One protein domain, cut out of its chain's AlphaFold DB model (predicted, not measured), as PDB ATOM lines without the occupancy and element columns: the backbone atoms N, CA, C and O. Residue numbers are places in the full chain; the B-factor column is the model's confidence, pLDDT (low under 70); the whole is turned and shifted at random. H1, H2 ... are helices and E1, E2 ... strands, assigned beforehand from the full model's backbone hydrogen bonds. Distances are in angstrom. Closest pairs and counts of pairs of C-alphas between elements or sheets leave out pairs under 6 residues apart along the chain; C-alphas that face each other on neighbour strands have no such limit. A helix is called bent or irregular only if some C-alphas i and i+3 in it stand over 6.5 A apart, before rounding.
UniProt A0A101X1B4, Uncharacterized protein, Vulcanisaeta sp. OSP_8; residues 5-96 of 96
ATOM      1  N   ARG A   5      11.352  33.537 -28.507       88.25
ATOM      2  CA  ARG A   5      11.617  34.412 -29.657       88.25
ATOM      3  C   ARG A   5      13.051  34.904 -29.699       88.25
ATOM      4  O   ARG A   5      13.628  34.974 -30.782       88.25
ATOM      5  N   LYS A   6      13.604  35.277 -28.546       94.56
ATOM      6  CA  LYS A   6      14.890  35.966 -28.466       94.56
ATOM      7  C   LYS A   6      15.572  35.740 -27.121       94.56
ATOM      8  O   LYS A   6      14.898  35.789 -26.097       94.56
ATOM      9  N   LEU A   7      16.893  35.588 -27.138       96.31
ATOM     10  CA  LEU A   7      17.783  35.693 -25.980       96.31
ATOM     11  C   LEU A   7      18.914  36.653 -26.333       96.31
ATOM     12  O   LEU A   7      19.616  36.442 -27.320       96.31
ATOM     13  N   SER A   8      19.113  37.671 -25.511       97.38
ATOM     14  CA  SER A   8      20.338  38.463 -25.487       97.38
ATOM     15  C   SER A   8      21.065  38.160 -24.185       97.38
ATOM     16  O   SER A   8      20.482  38.303 -23.116       97.38
ATOM     17  N   LEU A   9      22.321  37.746 -24.270       97.19
ATOM     18  CA  LEU A   9      23.171  37.497 -23.115       97.19
ATOM     19  C   LEU A   9      24.365  38.438 -23.180       97.19
ATOM     20  O   LEU A   9      25.127  38.402 -24.142       97.19
ATOM     21  N   LEU A  10      24.515  39.261 -22.153       96.56
ATOM     22  CA  LEU A  10      25.649  40.142 -21.930       96.56
ATOM     23  C   LEU A  10      26.470  39.594 -20.761       96.56
ATOM     24  O   LEU A  10      25.918  39.177 -19.746       96.56
ATOM     25  N   ARG A  11      27.789  39.603 -20.913       93.19
ATOM     26  CA  ARG A  11      28.767  39.195 -19.910       93.19
ATOM     27  C   ARG A  11      29.897  40.208 -19.911       93.19
ATOM     28  O   ARG A  11      30.561  40.442 -20.919       93.19
ATOM     29  N   THR A  12      30.104  40.805 -18.760       85.19
ATOM     30  CA  THR A  12      31.155  41.772 -18.463       85.19
ATOM     31  C   THR A  12      31.770  41.322 -17.140       85.19
ATOM     32  O   THR A  12      31.090  40.621 -16.398       85.19
ATOM     33  N   GLY A  13      33.027  41.666 -16.850       79.44
ATOM     34  CA  GLY A  13      33.808  41.061 -15.754       79.44
ATOM     35  C   GLY A  13      33.019  40.710 -14.483       79.44
ATOM     36  O   GLY A  13      33.059  39.562 -14.060       79.44
ATOM     37  N   GLU A  14      32.259  41.665 -13.941       84.25
ATOM     38  CA  GLU A  14      31.470  41.485 -12.709       84.25
ATOM     39  C   GLU A  14      29.957  41.364 -12.940       84.25
ATOM     40  O   GLU A  14      29.219  41.035 -12.017       84.25
ATOM     41  N   VAL A  15      29.478  41.642 -14.157       90.56
ATOM     42  CA  VAL A  15      28.042  41.702 -14.456       90.56
ATOM     43  C   VAL A  15      27.701  40.801 -15.622       90.56
ATOM     44  O   VAL A  15      28.196  40.987 -16.739       90.56
ATOM     45  N   SER A  16      26.762  39.894 -15.392       95.38
ATOM     46  CA  SER A  16      26.073  39.160 -16.445       95.38
ATOM     47  C   SER A  16      24.597  39.538 -16.473       95.38
ATOM     48  O   SER A  16      23.967  39.756 -15.445       95.38
ATOM     49  N   MET A  17      24.026  39.629 -17.667       97.19
ATOM     50  CA  MET A  17      22.608  39.914 -17.851       97.19
ATOM     51  C   MET A  17      22.070  39.071 -18.996       97.19
ATOM     52  O   MET A  17      22.615  39.087 -20.100       97.19
ATOM     53  N   ALA A  18      20.969  38.373 -18.754       97.38
ATOM     54  CA  ALA A  18      20.224  37.657 -19.773       97.38
ATOM     55  C   ALA A  18      18.848  38.300 -19.943       97.38
ATOM     56  O   ALA A  18      18.111  38.487 -18.981       97.38
ATOM     57  N   VAL A  19      18.493  38.621 -21.181       97.31
ATOM     58  CA  VAL A  19      17.173  39.129 -21.552       97.31
ATOM     59  C   VAL A  19      16.542  38.139 -22.512       97.31
ATOM     60  O   VAL A  19      17.028  37.969 -23.630       97.31
ATOM     61  N   ALA A  20      15.455  37.502 -22.093       95.69
ATOM     62  CA  ALA A  20      14.708  36.553 -22.905       95.69
ATOM     63  C   ALA A  20      13.314  37.095 -23.240       95.69
ATOM     64  O   ALA A  20      12.684  37.754 -22.416       95.69
ATOM     65  N   ILE A  21      12.821  36.803 -24.445       95.19
ATOM     66  CA  ILE A  21      11.427  37.043 -24.833       95.19
ATOM     67  C   ILE A  21      10.741  35.692 -25.011       95.19
ATOM     68  O   ILE A  21      11.041  34.965 -25.968       95.19
ATOM     69  N   ILE A  22       9.821  35.367 -24.106       92.56
ATOM     70  CA  ILE A  22       9.104  34.088 -24.053       92.56
ATOM     71  C   ILE A  22       7.614  34.399 -24.093       92.56
ATOM     72  O   ILE A  22       7.125  35.196 -23.306       92.56
ATOM     73  N   ASN A  23       6.882  33.822 -25.048       91.62
ATOM     74  CA  ASN A  23       5.444  34.079 -25.221       91.62
ATOM     75  C   ASN A  23       5.074  35.571 -25.391       91.62
ATOM     76  O   ASN A  23       3.934  35.955 -25.170       91.62
ATOM     77  N   GLY A  24       6.022  36.406 -25.829       90.38
ATOM     78  CA  GLY A  24       5.834  37.857 -25.958       90.38
ATOM     79  C   GLY A  24       6.186  38.655 -24.701       90.38
ATOM     80  O   GLY A  24       6.287  39.875 -24.783       90.38
ATOM     81  N   GLU A  25       6.458  37.987 -23.582       94.31
ATOM     82  CA  GLU A  25       6.867  38.615 -22.330       94.31
ATOM     83  C   GLU A  25       8.388  38.714 -22.230       94.31
ATOM     84  O   GLU A  25       9.124  37.824 -22.667       94.31
ATOM     85  N   LYS A  26       8.868  39.829 -21.669       95.81
ATOM     86  CA  LYS A  26      10.291  40.086 -21.443       95.81
ATOM     87  C   LYS A  26      10.675  39.608 -20.046       95.81
ATOM     88  O   LYS A  26      10.180  40.136 -19.057       95.81
ATOM     89  N   HIS A  27      11.635  38.699 -19.982       95.69
ATOM     90  CA  HIS A  27      12.261  38.232 -18.750       95.69
ATOM     91  C   HIS A  27      13.697  38.741 -18.695       95.69
ATOM     92  O   HIS A  27      14.412  38.700 -19.699       95.69
ATOM     93  N   VAL A  28      14.109  39.240 -17.535       96.69
ATOM     94  CA  VAL A  28      15.453  39.773 -17.304       96.69
ATOM     95  C   VAL A  28      16.025  39.075 -16.082       96.69
ATOM     96  O   VAL A  28      15.371  39.062 -15.048       96.69
ATOM     97  N   LEU A  29      17.219  38.511 -16.229       97.00
ATOM     98  CA  LEU A  29      17.993  37.884 -15.160       97.00
ATOM     99  C   LEU A  29      19.359  38.560 -15.089       97.00
ATOM    100  O   LEU A  29      19.914  38.928 -16.133       97.00
ATOM    101  N   ILE A  30      19.898  38.719 -13.883       96.06
ATOM    102  CA  ILE A  30      21.162  39.430 -13.648       96.06
ATOM    103  C   ILE A  30      22.053  38.617 -12.700       96.06
ATOM    104  O   ILE A  30      21.566  37.985 -11.766       96.06
ATOM    105  N   ASN A  31      23.363  38.632 -12.950       95.44
ATOM    106  CA  ASN A  31      24.401  37.990 -12.142       95.44
ATOM    107  C   ASN A  31      24.097  36.508 -11.888       95.44
ATOM    108  O   ASN A  31      23.951  35.746 -12.847       95.44
ATOM    109  N   ASP A  32      23.979  36.092 -10.628       94.25
ATOM    110  CA  ASP A  32      23.834  34.687 -10.233       94.25
ATOM    111  C   ASP A  32      22.637  33.998 -10.906       94.25
ATOM    112  O   ASP A  32      22.728  32.827 -11.290       94.25
ATOM    113  N   GLU A  33      21.557  34.738 -11.170       94.62
ATOM    114  CA  GLU A  33      20.361  34.235 -11.857       94.62
ATOM    115  C   GLU A  33      20.632  33.820 -13.314       94.62
ATOM    116  O   GLU A  33      19.873  33.061 -13.914       94.62
ATOM    117  N   THR A  34      21.731  34.291 -13.908       95.94
ATOM    118  CA  THR A  34      22.106  33.970 -15.294       95.94
ATOM    119  C   THR A  34      22.890  32.666 -15.432       95.94
ATOM    120  O   THR A  34      23.127  32.227 -16.559       95.94
ATOM    121  N   THR A  35      23.283  32.029 -14.323       94.56
ATOM    122  CA  THR A  35      24.208  30.882 -14.303       94.56
ATOM    123  C   THR A  35      23.780  29.752 -15.241       94.56
ATOM    124  O   THR A  35      24.563  29.311 -16.085       94.56
ATOM    125  N   GLU A  36      22.525  29.308 -15.150       95.06
ATOM    126  CA  GLU A  36      22.020  28.206 -15.980       95.06
ATOM    127  C   GLU A  36      21.892  28.599 -17.458       95.06
ATOM    128  O   GLU A  36      22.204  27.805 -18.346       95.06
ATOM    129  N   ILE A  37      21.547  29.860 -17.746       94.06
ATOM    130  CA  ILE A  37      21.529  30.371 -19.123       94.06
ATOM    131  C   ILE A  37      22.941  30.389 -19.708       94.06
ATOM    132  O   ILE A  37      23.137  29.985 -20.852       94.06
ATOM    133  N   ILE A  38      23.937  30.843 -18.945       95.06
ATOM    134  CA  ILE A  38      25.331  30.890 -19.397       95.06
ATOM    135  C   ILE A  38      25.824  29.488 -19.756       95.06
ATOM    136  O   ILE A  38      26.393  29.316 -20.837       95.06
ATOM    137  N   LYS A  39      25.575  28.499 -18.886       94.81
ATOM    138  CA  LYS A  39      25.945  27.097 -19.126       94.81
ATOM    139  C   LYS A  39      25.329  26.573 -20.419       94.81
ATOM    140  O   LYS A  39      26.046  26.033 -21.261       94.81
ATOM    141  N   GLU A  40      24.028  26.778 -20.604       94.00
ATOM    142  CA  GLU A  40      23.320  26.268 -21.778       94.00
ATOM    143  C   GLU A  40      23.773  26.957 -23.072       94.00
ATOM    144  O   GLU A  40      24.025  26.305 -24.083       94.00
ATOM    145  N   VAL A  41      23.975  28.274 -23.035       93.81
ATOM    146  CA  VAL A  41      24.521  29.035 -24.165       93.81
ATOM    147  C   VAL A  41      25.919  28.531 -24.536       93.81
ATOM    148  O   VAL A  41      26.188  28.293 -25.712       93.81
ATOM    149  N   ASN A  42      26.797  28.305 -23.558       94.75
ATOM    150  CA  ASN A  42      28.141  27.787 -23.822       94.75
ATOM    151  C   ASN A  42      28.100  26.394 -24.465       94.75
ATOM    152  O   ASN A  42      28.765  26.158 -25.475       94.75
ATOM    153  N   ARG A  43      27.231  25.514 -23.951       93.75
ATOM    154  CA  ARG A  43      27.008  24.165 -24.487       93.75
ATOM    155  C   ARG A  43      26.532  24.179 -25.943       93.75
ATOM    156  O   ARG A  43      26.942  23.327 -26.726       93.75
ATOM    157  N   LEU A  44      25.664  25.124 -26.309       91.44
ATOM    158  CA  LEU A  44      25.044  25.191 -27.638       91.44
ATOM    159  C   LEU A  44      25.909  25.888 -28.696       91.44
ATOM    160  O   LEU A  44      25.852  25.534 -29.876       91.44
ATOM    161  N   LEU A  45      26.659  26.928 -28.321       91.12
ATOM    162  CA  LEU A  45      27.314  27.789 -29.307       91.12
ATOM    163  C   LEU A  45      28.666  27.277 -29.798       91.12
ATOM    164  O   LEU A  45      28.995  27.594 -30.943       91.12
ATOM    165  N   GLY A  46      29.412  26.506 -29.002       91.44
ATOM    166  CA  GLY A  46      30.744  26.020 -29.380       91.44
ATOM    167  C   GLY A  46      31.686  27.163 -29.793       91.44
ATOM    168  O   GLY A  46      31.879  28.115 -29.039       91.44
ATOM    169  N   LEU A  47      32.260  27.086 -30.999       95.38
ATOM    170  CA  LEU A  47      33.078  28.155 -31.588       95.38
ATOM    171  C   LEU A  47      32.237  29.091 -32.465       95.38
ATOM    172  O   LEU A  47      31.407  28.645 -33.262       95.38
ATOM    173  N   ARG A  48      32.489  30.400 -32.372       96.31
ATOM    174  CA  ARG A  48      31.814  31.427 -33.179       96.31
ATOM    175  C   ARG A  48      32.774  32.501 -33.652       96.31
ATOM    176  O   ARG A  48      33.720  32.844 -32.957       96.31
ATOM    177  N   HIS A  49      32.503  33.065 -34.824       97.50
ATOM    178  CA  HIS A  49      33.192  34.271 -35.262       97.50
ATOM    179  C   HIS A  49      32.631  35.479 -34.513       97.50
ATOM    180  O   HIS A  49      31.417  35.693 -34.487       97.50
ATOM    181  N   CYS A  50      33.517  36.280 -33.929       97.69
ATOM    182  CA  CYS A  50      33.155  37.579 -33.394       97.69
ATOM    183  C   CYS A  50      32.665  38.474 -34.540       97.69
ATOM    184  O   CYS A  50      33.424  38.775 -35.455       97.69
ATOM    185  N   THR A  51      31.432  38.967 -34.463       97.19
ATOM    186  CA  THR A  51      30.823  39.835 -35.480       97.19
ATOM    187  C   THR A  51      31.602  41.141 -35.674       97.19
ATOM    188  O   THR A  51      31.589  41.694 -36.764       97.19
ATOM    189  N   THR A  52      32.305  41.620 -34.642       96.25
ATOM    190  CA  THR A  52      33.103  42.858 -34.710       96.25
ATOM    191  C   THR A  52      34.490  42.667 -35.333       96.25
ATOM    192  O   THR A  52      34.838  43.395 -36.252       96.25
ATOM    193  N   CYS A  53      35.303  41.720 -34.841       96.88
ATOM    194  CA  CYS A  53      36.702  41.562 -35.278       96.88
ATOM    195  C   CYS A  53      36.971  40.338 -36.166       96.88
ATOM    196  O   CYS A  53      38.113  40.107 -36.550       96.88
ATOM    197  N   GLY A  54      35.969  39.502 -36.439       97.19
ATOM    198  CA  GLY A  54      36.098  38.309 -37.278       97.19
ATOM    199  C   GLY A  54      36.858  37.135 -36.651       97.19
ATOM    200  O   GLY A  54      36.832  36.050 -37.219       97.19
ATOM    201  N   ARG A  55      37.503  37.293 -35.486       97.69
ATOM    202  CA  ARG A  55      38.216  36.190 -34.816       97.69
ATOM    203  C   ARG A  55      37.270  35.057 -34.437       97.69
ATOM    204  O   ARG A  55      36.159  35.309 -33.970       97.69
ATOM    205  N   LEU A  56      37.741  33.822 -34.577       97.69
ATOM    206  CA  LEU A  56      37.076  32.644 -34.033       97.69
ATOM    207  C   LEU A  56      37.321  32.583 -32.517       97.69
ATOM    208  O   LEU A  56      38.467  32.620 -32.076       97.69
ATOM    209  N   VAL A  57      36.249  32.518 -31.732       97.31
ATOM    210  CA  VAL A  57      36.260  32.550 -30.261       97.31
ATOM    211  C   VAL A  57      35.373  31.448 -29.698       97.31
ATOM    212  O   VAL A  57      34.364  31.073 -30.303       97.31
ATOM    213  N   ARG A  58      35.741  30.940 -28.521       96.88
ATOM    214  CA  ARG A  58      34.910  30.004 -27.755       96.88
ATOM    215  C   ARG A  58      33.705  30.717 -27.151       96.88
ATOM    216  O   ARG A  58      33.768  31.914 -26.879       96.88
ATOM    217  N   ALA A  59      32.614  29.994 -26.919       95.19
ATOM    218  CA  ALA A  59      31.394  30.565 -26.355       95.19
ATOM    219  C   ALA A  59      31.611  31.197 -24.966       95.19
ATOM    220  O   ALA A  59      30.988  32.208 -24.645       95.19
ATOM    221  N   GLU A  60      32.537  30.658 -24.172       94.88
ATOM    222  CA  GLU A  60      32.954  31.200 -22.875       94.88
ATOM    223  C   GLU A  60      33.620  32.577 -23.008       94.88
ATOM    224  O   GLU A  60      33.550  33.387 -22.091       94.88
ATOM    225  N   GLU A  61      34.228  32.861 -24.163       95.31
ATOM    226  CA  GLU A  61      34.949  34.104 -24.466       95.31
ATOM    227  C   GLU A  61      34.065  35.166 -25.136       95.31
ATOM    228  O   GLU A  61      34.519  36.277 -25.440       95.31
ATOM    229  N   LEU A  62      32.789  34.850 -25.366       95.94
ATOM    230  CA  LEU A  62      31.806  35.798 -25.872       95.94
ATOM    231  C   LEU A  62      31.301  36.684 -24.731       95.94
ATOM    232  O   LEU A  62      30.752  36.206 -23.739       95.94
ATOM    233  N   GLY A  63      31.465  37.995 -24.905       95.69
ATOM    234  CA  GLY A  63      30.915  39.012 -24.014       95.69
ATOM    235  C   GLY A  63      29.468  39.367 -24.352       95.69
ATOM    236  O   GLY A  63      28.717  39.790 -23.484       95.69
ATOM    237  N   TYR A  64      29.042  39.186 -25.604       97.00
ATOM    238  CA  TYR A  64      27.649  39.398 -25.989       97.00
ATOM    239  C   TYR A  64      27.191  38.367 -27.011       97.00
ATOM    240  O   TYR A  64      27.889  38.102 -27.991       97.00
ATOM    241  N   VAL A  65      25.996  37.820 -26.809       97.19
ATOM    242  CA  VAL A  65      25.349  36.888 -27.731       97.19
ATOM    243  C   VAL A  65      23.895  37.288 -27.921       97.19
ATOM    244  O   VAL A  65      23.192  37.570 -26.955       97.19
ATOM    245  N   GLU A  66      23.430  37.270 -29.163       97.38
ATOM    246  CA  GLU A  66      22.021  37.420 -29.502       97.38
ATOM    247  C   GLU A  66      21.555  36.224 -30.331       97.38
ATOM    248  O   GLU A  66      22.125  35.903 -31.378       97.38
ATOM    249  N   ILE A  67      20.510  35.561 -29.842       95.19
ATOM    250  CA  ILE A  67      19.884  34.390 -30.452       95.19
ATOM    251  C   ILE A  67      18.434  34.742 -30.752       95.19
ATOM    252  O   ILE A  67      17.717  35.199 -29.863       95.19
ATOM    253  N   ILE A  68      17.993  34.515 -31.987       94.00
ATOM    254  CA  ILE A  68      16.599  34.684 -32.412       94.00
ATOM    255  C   ILE A  68      16.114  33.349 -32.973       94.00
ATOM    256  O   ILE A  68      16.703  32.810 -33.915       94.00
ATOM    257  N   GLY A  69      15.061  32.795 -32.370       89.25
ATOM    258  CA  GLY A  69      14.652  31.412 -32.615       89.25
ATOM    259  C   GLY A  69      15.802  30.445 -32.320       89.25
ATOM    260  O   GLY A  69      16.219  30.308 -31.177       89.25
ATOM    261  N   ASN A  70      16.346  29.804 -33.356       87.12
ATOM    262  CA  ASN A  70      17.482  28.879 -33.265       87.12
ATOM    263  C   ASN A  70      18.774  29.414 -33.910       87.12
ATOM    264  O   ASN A  70      19.723  28.654 -34.108       87.12
ATOM    265  N   LYS A  71      18.821  30.700 -34.281       91.81
ATOM    266  CA  LYS A  71      19.960  31.301 -34.986       91.81
ATOM    267  C   LYS A  71      20.681  32.303 -34.103       91.81
ATOM    268  O   LYS A  71      20.067  33.200 -33.534       91.81
ATOM    269  N   VAL A  72      22.002  32.179 -34.057       94.75
ATOM    270  CA  VAL A  72      22.893  33.172 -33.457       94.75
ATOM    271  C   VAL A  72      23.050  34.305 -34.464       94.75
ATOM    272  O   VAL A  72      23.671  34.116 -35.507       94.75
ATOM    273  N   VAL A  73      22.448  35.456 -34.182       95.88
ATOM    274  CA  VAL A  73      22.458  36.619 -35.089       95.88
ATOM    275  C   VAL A  73      23.589  37.590 -34.771       95.88
ATOM    276  O   VAL A  73      24.023  38.343 -35.640       95.88
ATOM    277  N   ARG A  74      24.104  37.555 -33.537       96.38
ATOM    278  CA  ARG A  74      25.257  38.354 -33.122       96.38
ATOM    279  C   ARG A  74      26.054  37.613 -32.055       96.38
ATOM    280  O   ARG A  74      25.477  37.025 -31.145       96.38
ATOM    281  N   ALA A  75      27.375  37.660 -32.168       97.25
ATOM    282  CA  ALA A  75      28.309  37.108 -31.192       97.25
ATOM    283  C   ALA A  75      29.522  38.039 -31.117       97.25
ATOM    284  O   ALA A  75      30.185  38.258 -32.122       97.25
ATOM    285  N   VAL A  76      29.810  38.624 -29.962       97.38
ATOM    286  CA  VAL A  76      30.904  39.591 -29.785       97.38
ATOM    287  C   VAL A  76      31.837  39.068 -28.706       97.38
ATOM    288  O   VAL A  76      31.380  38.715 -27.619       97.38
ATOM    289  N   CYS A  77      33.139  39.005 -28.994       96.81
ATOM    290  CA  CYS A  77      34.130  38.590 -28.005       96.81
ATOM    291  C   CYS A  77      34.261  39.620 -26.877       96.81
ATOM    292  O   CYS A  77      34.000  40.812 -27.070       96.81
ATOM    293  N   MET A  78      34.698  39.163 -25.704       95.00
ATOM    294  CA  MET A  78      34.908  40.029 -24.544       95.00
ATOM    295  C   MET A  78      35.847  41.205 -24.838       95.00
ATOM    296  O   MET A  78      35.592  42.304 -24.357       95.00
ATOM    297  N   ASP A  79      36.887  41.016 -25.653       93.94
ATOM    298  CA  ASP A  79      37.834  42.092 -25.972       93.94
ATOM    299  C   ASP A  79      37.166  43.231 -26.747       93.94
ATOM    300  O   ASP A  79      37.298  44.397 -26.381       93.94
ATOM    301  N   CYS A  80      36.395  42.902 -27.790       95.00
ATOM    302  CA  CYS A  80      35.665  43.903 -28.569       95.00
ATOM    303  C   CYS A  80      34.585  44.593 -27.733       95.00
ATOM    304  O   CYS A  80      34.360  45.791 -27.892       95.00
ATOM    305  N   LEU A  81      33.933  43.860 -26.827       93.31
ATOM    306  CA  LEU A  81      32.956  44.451 -25.918       93.31
ATOM    307  C   LEU A  81      33.619  45.429 -24.932       93.31
ATOM    308  O   LEU A  81      33.122  46.536 -24.744       93.31
ATOM    309  N   LYS A  82      34.768  45.060 -24.351       90.69
ATOM    310  CA  LYS A  82      35.553  45.932 -23.460       90.69
ATOM    311  C   LYS A  82      36.026  47.199 -24.171       90.69
ATOM    312  O   LYS A  82      35.934  48.281 -23.601       90.69
ATOM    313  N   GLN A  83      36.488  47.079 -25.417       90.06
ATOM    314  CA  GLN A  83      36.871  48.235 -26.233       90.06
ATOM    315  C   GLN A  83      35.697  49.196 -26.438       90.06
ATOM    316  O   GLN A  83      35.860  50.398 -26.252       90.06
ATOM    317  N   LEU A  84      34.508  48.673 -26.753       85.75
ATOM    318  CA  LEU A  84      33.306  49.492 -26.893       85.75
ATOM    319  C   LEU A  84      32.942  50.196 -25.576       85.75
ATOM    320  O   LEU A  84      32.645  51.387 -25.583       85.75
ATOM    321  N   HIS A  85      33.001  49.490 -24.445       82.94
ATOM    322  CA  HIS A  85      32.754  50.095 -23.132       82.94
ATOM    323  C   HIS A  85      33.743  51.221 -22.818       82.94
ATOM    324  O   HIS A  85      33.317  52.288 -22.385       82.94
ATOM    325  N   SER A  86      35.038  51.019 -23.081       83.50
ATOM    326  CA  SER A  86      36.057  52.059 -22.891       83.50
ATOM    327  C   SER A  86      35.763  53.292 -23.744       83.50
ATOM    328  O   SER A  86      35.796  54.403 -23.233       83.50
ATOM    329  N   GLN A  87      35.399  53.103 -25.017       83.62
ATOM    330  CA  GLN A  87      35.047  54.211 -25.912       83.62
ATOM    331  C   GLN A  87      33.835  55.000 -25.405       83.62
ATOM    332  O   GLN A  87      33.829  56.225 -25.476       83.62
ATOM    333  N   ILE A  88      32.819  54.312 -24.879       81.69
ATOM    334  CA  ILE A  88      31.637  54.958 -24.298       81.69
ATOM    335  C   ILE A  88      32.028  55.774 -23.057       81.69
ATOM    336  O   ILE A  88      31.645  56.936 -22.958       81.69
ATOM    337  N   ILE A  89      32.814  55.197 -22.143       79.62
ATOM    338  CA  ILE A  89      33.292  55.886 -20.933       79.62
ATOM    339  C   ILE A  89      34.118  57.124 -21.303       79.62
ATOM    340  O   ILE A  89      33.890  58.197 -20.748       79.62
ATOM    341  N   ASP A  90      35.021  57.009 -22.278       78.62
ATOM    342  CA  ASP A  90      35.830  58.133 -22.754       78.62
ATOM    343  C   ASP A  90      34.968  59.264 -23.328       78.62
ATOM    344  O   ASP A  90      35.287  60.435 -23.137       78.62
ATOM    345  N   ILE A  91      33.876  58.937 -24.027       80.00
ATOM    346  CA  ILE A  91      32.920  59.934 -24.528       80.00
ATOM    347  C   ILE A  91      32.206  60.620 -23.362       80.00
ATOM    348  O   ILE A  91      32.160  61.846 -23.330       80.00
ATOM    349  N   PHE A  92      31.695  59.860 -22.390       75.69
ATOM    350  CA  PHE A  92      31.022  60.437 -21.222       75.69
ATOM    351  C   PHE A  92      31.943  61.358 -20.420       75.69
ATOM    352  O   PHE A  92      31.537  62.461 -20.069       75.69
ATOM    353  N   ASN A  93      33.194  60.951 -20.203       78.50
ATOM    354  CA  ASN A  93      34.180  61.756 -19.482       78.50
ATOM    355  C   ASN A  93      34.602  63.020 -20.246       78.50
ATOM    356  O   ASN A  93      35.042  63.978 -19.626       78.50
ATOM    357  N   LYS A  94      34.477  63.043 -21.578       76.62
ATOM    358  CA  LYS A  94      34.708  64.245 -22.398       76.62
ATOM    359  C   LYS A  94      33.510  65.199 -22.428       76.62
ATOM    360  O   LYS A  94      33.659  66.324 -22.893       76.62
ATOM    361  N   CYS A  95      32.335  64.745 -21.995       59.97
ATOM    362  CA  CYS A  95      31.112  65.547 -21.914       59.97
ATOM    363  C   CYS A  95      30.838  66.108 -20.504       59.97
ATOM    364  O   CYS A  95      29.818  66.776 -20.333       59.97
ATOM    365  N   ALA A  96      31.707  65.825 -19.527       54.03
ATOM    366  CA  ALA A  96      31.687  66.371 -18.167       54.03
ATOM    367  C   ALA A  96      32.703  67.514 -18.026       54.03
ATOM    368  O   ALA A  96      32.396  68.467 -17.276       54.03
TER     369      ALA A  96
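AT A GLANCE: This is residues 5 to 96 of the 96 residues of an uncharacterized protein of Vulcanisaeta sp. OSP_8 (UniProt A0A101X1B4). A five-stranded sheet has helix H1 across one face, while the long last helix, H2, rises from the opposite face and residues 86 to 96 stick out free. A small hairpin, E4 and E5, sits by the E7 edge. The printed part has 92 residues, with two named helices and seven strands in the order E1 E2 E3 H1 E4 E5 E6 E7 H2; the class is mixed, and the large sheet, E3 E2 E1 E6 E7, is antiparallel. The whole is compact, with a radius of gyration of the C-alphas of 13.9 A and spans of 42 by 30 by 22 A.

IN THESE COORDINATES: E1, residues 5 to 12, begins at C-alpha 5 (11.617, 34.412, -29.657) and measures 23.7 A. E2, residues 15 to 22, 22.6 A, and E3, residues 25 to 30, 16.7 A, continue it as a meander, each strand the antiparallel neighbour of the one before. H1, residues 31 to 45, 20.2 A, is irregular: C-alphas 33 and 36 are 7.5 A apart. E4, residues 47 to 49, and E5, residues 56 to 58, precede E6, residues 62 to 68, and E7, residues 71 to 77. H2, residues 78 to 94, 24.3 A, ends at C-alpha 94 (34.708, 64.245, -22.398).

HOW THE PARTS SIT: Within hydrogen-bond range are N 10 and O 17 (E1, E2), N 20 and O 27 (E2, E3), N 9 and O 65 (E1, E6), and N 66 and O 74 (E6, E7), at 2.8, 2.9, 2.8 and 2.9 A. H1 is on the sheet at a height of 8.7 A, across the strands at 69 degrees to E2 on the local plane; its closest C-alphas to E2 are Asn 31 and Ser 16, 4.8 A. In the hairpin E4 and E5, N 48 and O 57 are 2.9 A apart; the closest C-alphas of E4 and E7 are His 49 and Ala 75, 7.0 A. H2 stands up from the opposite face, rising 45 degrees, and is apart from H1; its closest C-alphas to E6 are Met 78 and Gly 63, 4.2 A. Every O i to N i+4 pair is within range in H2, and 8 of 11 in H1.

THE WHOLE: The C-alphas farthest apart, Arg 43 and Ala 96, are 42.9 A apart. The printed part has no cut and no long link. Only residues 95 to 96 are under pLDDT 70.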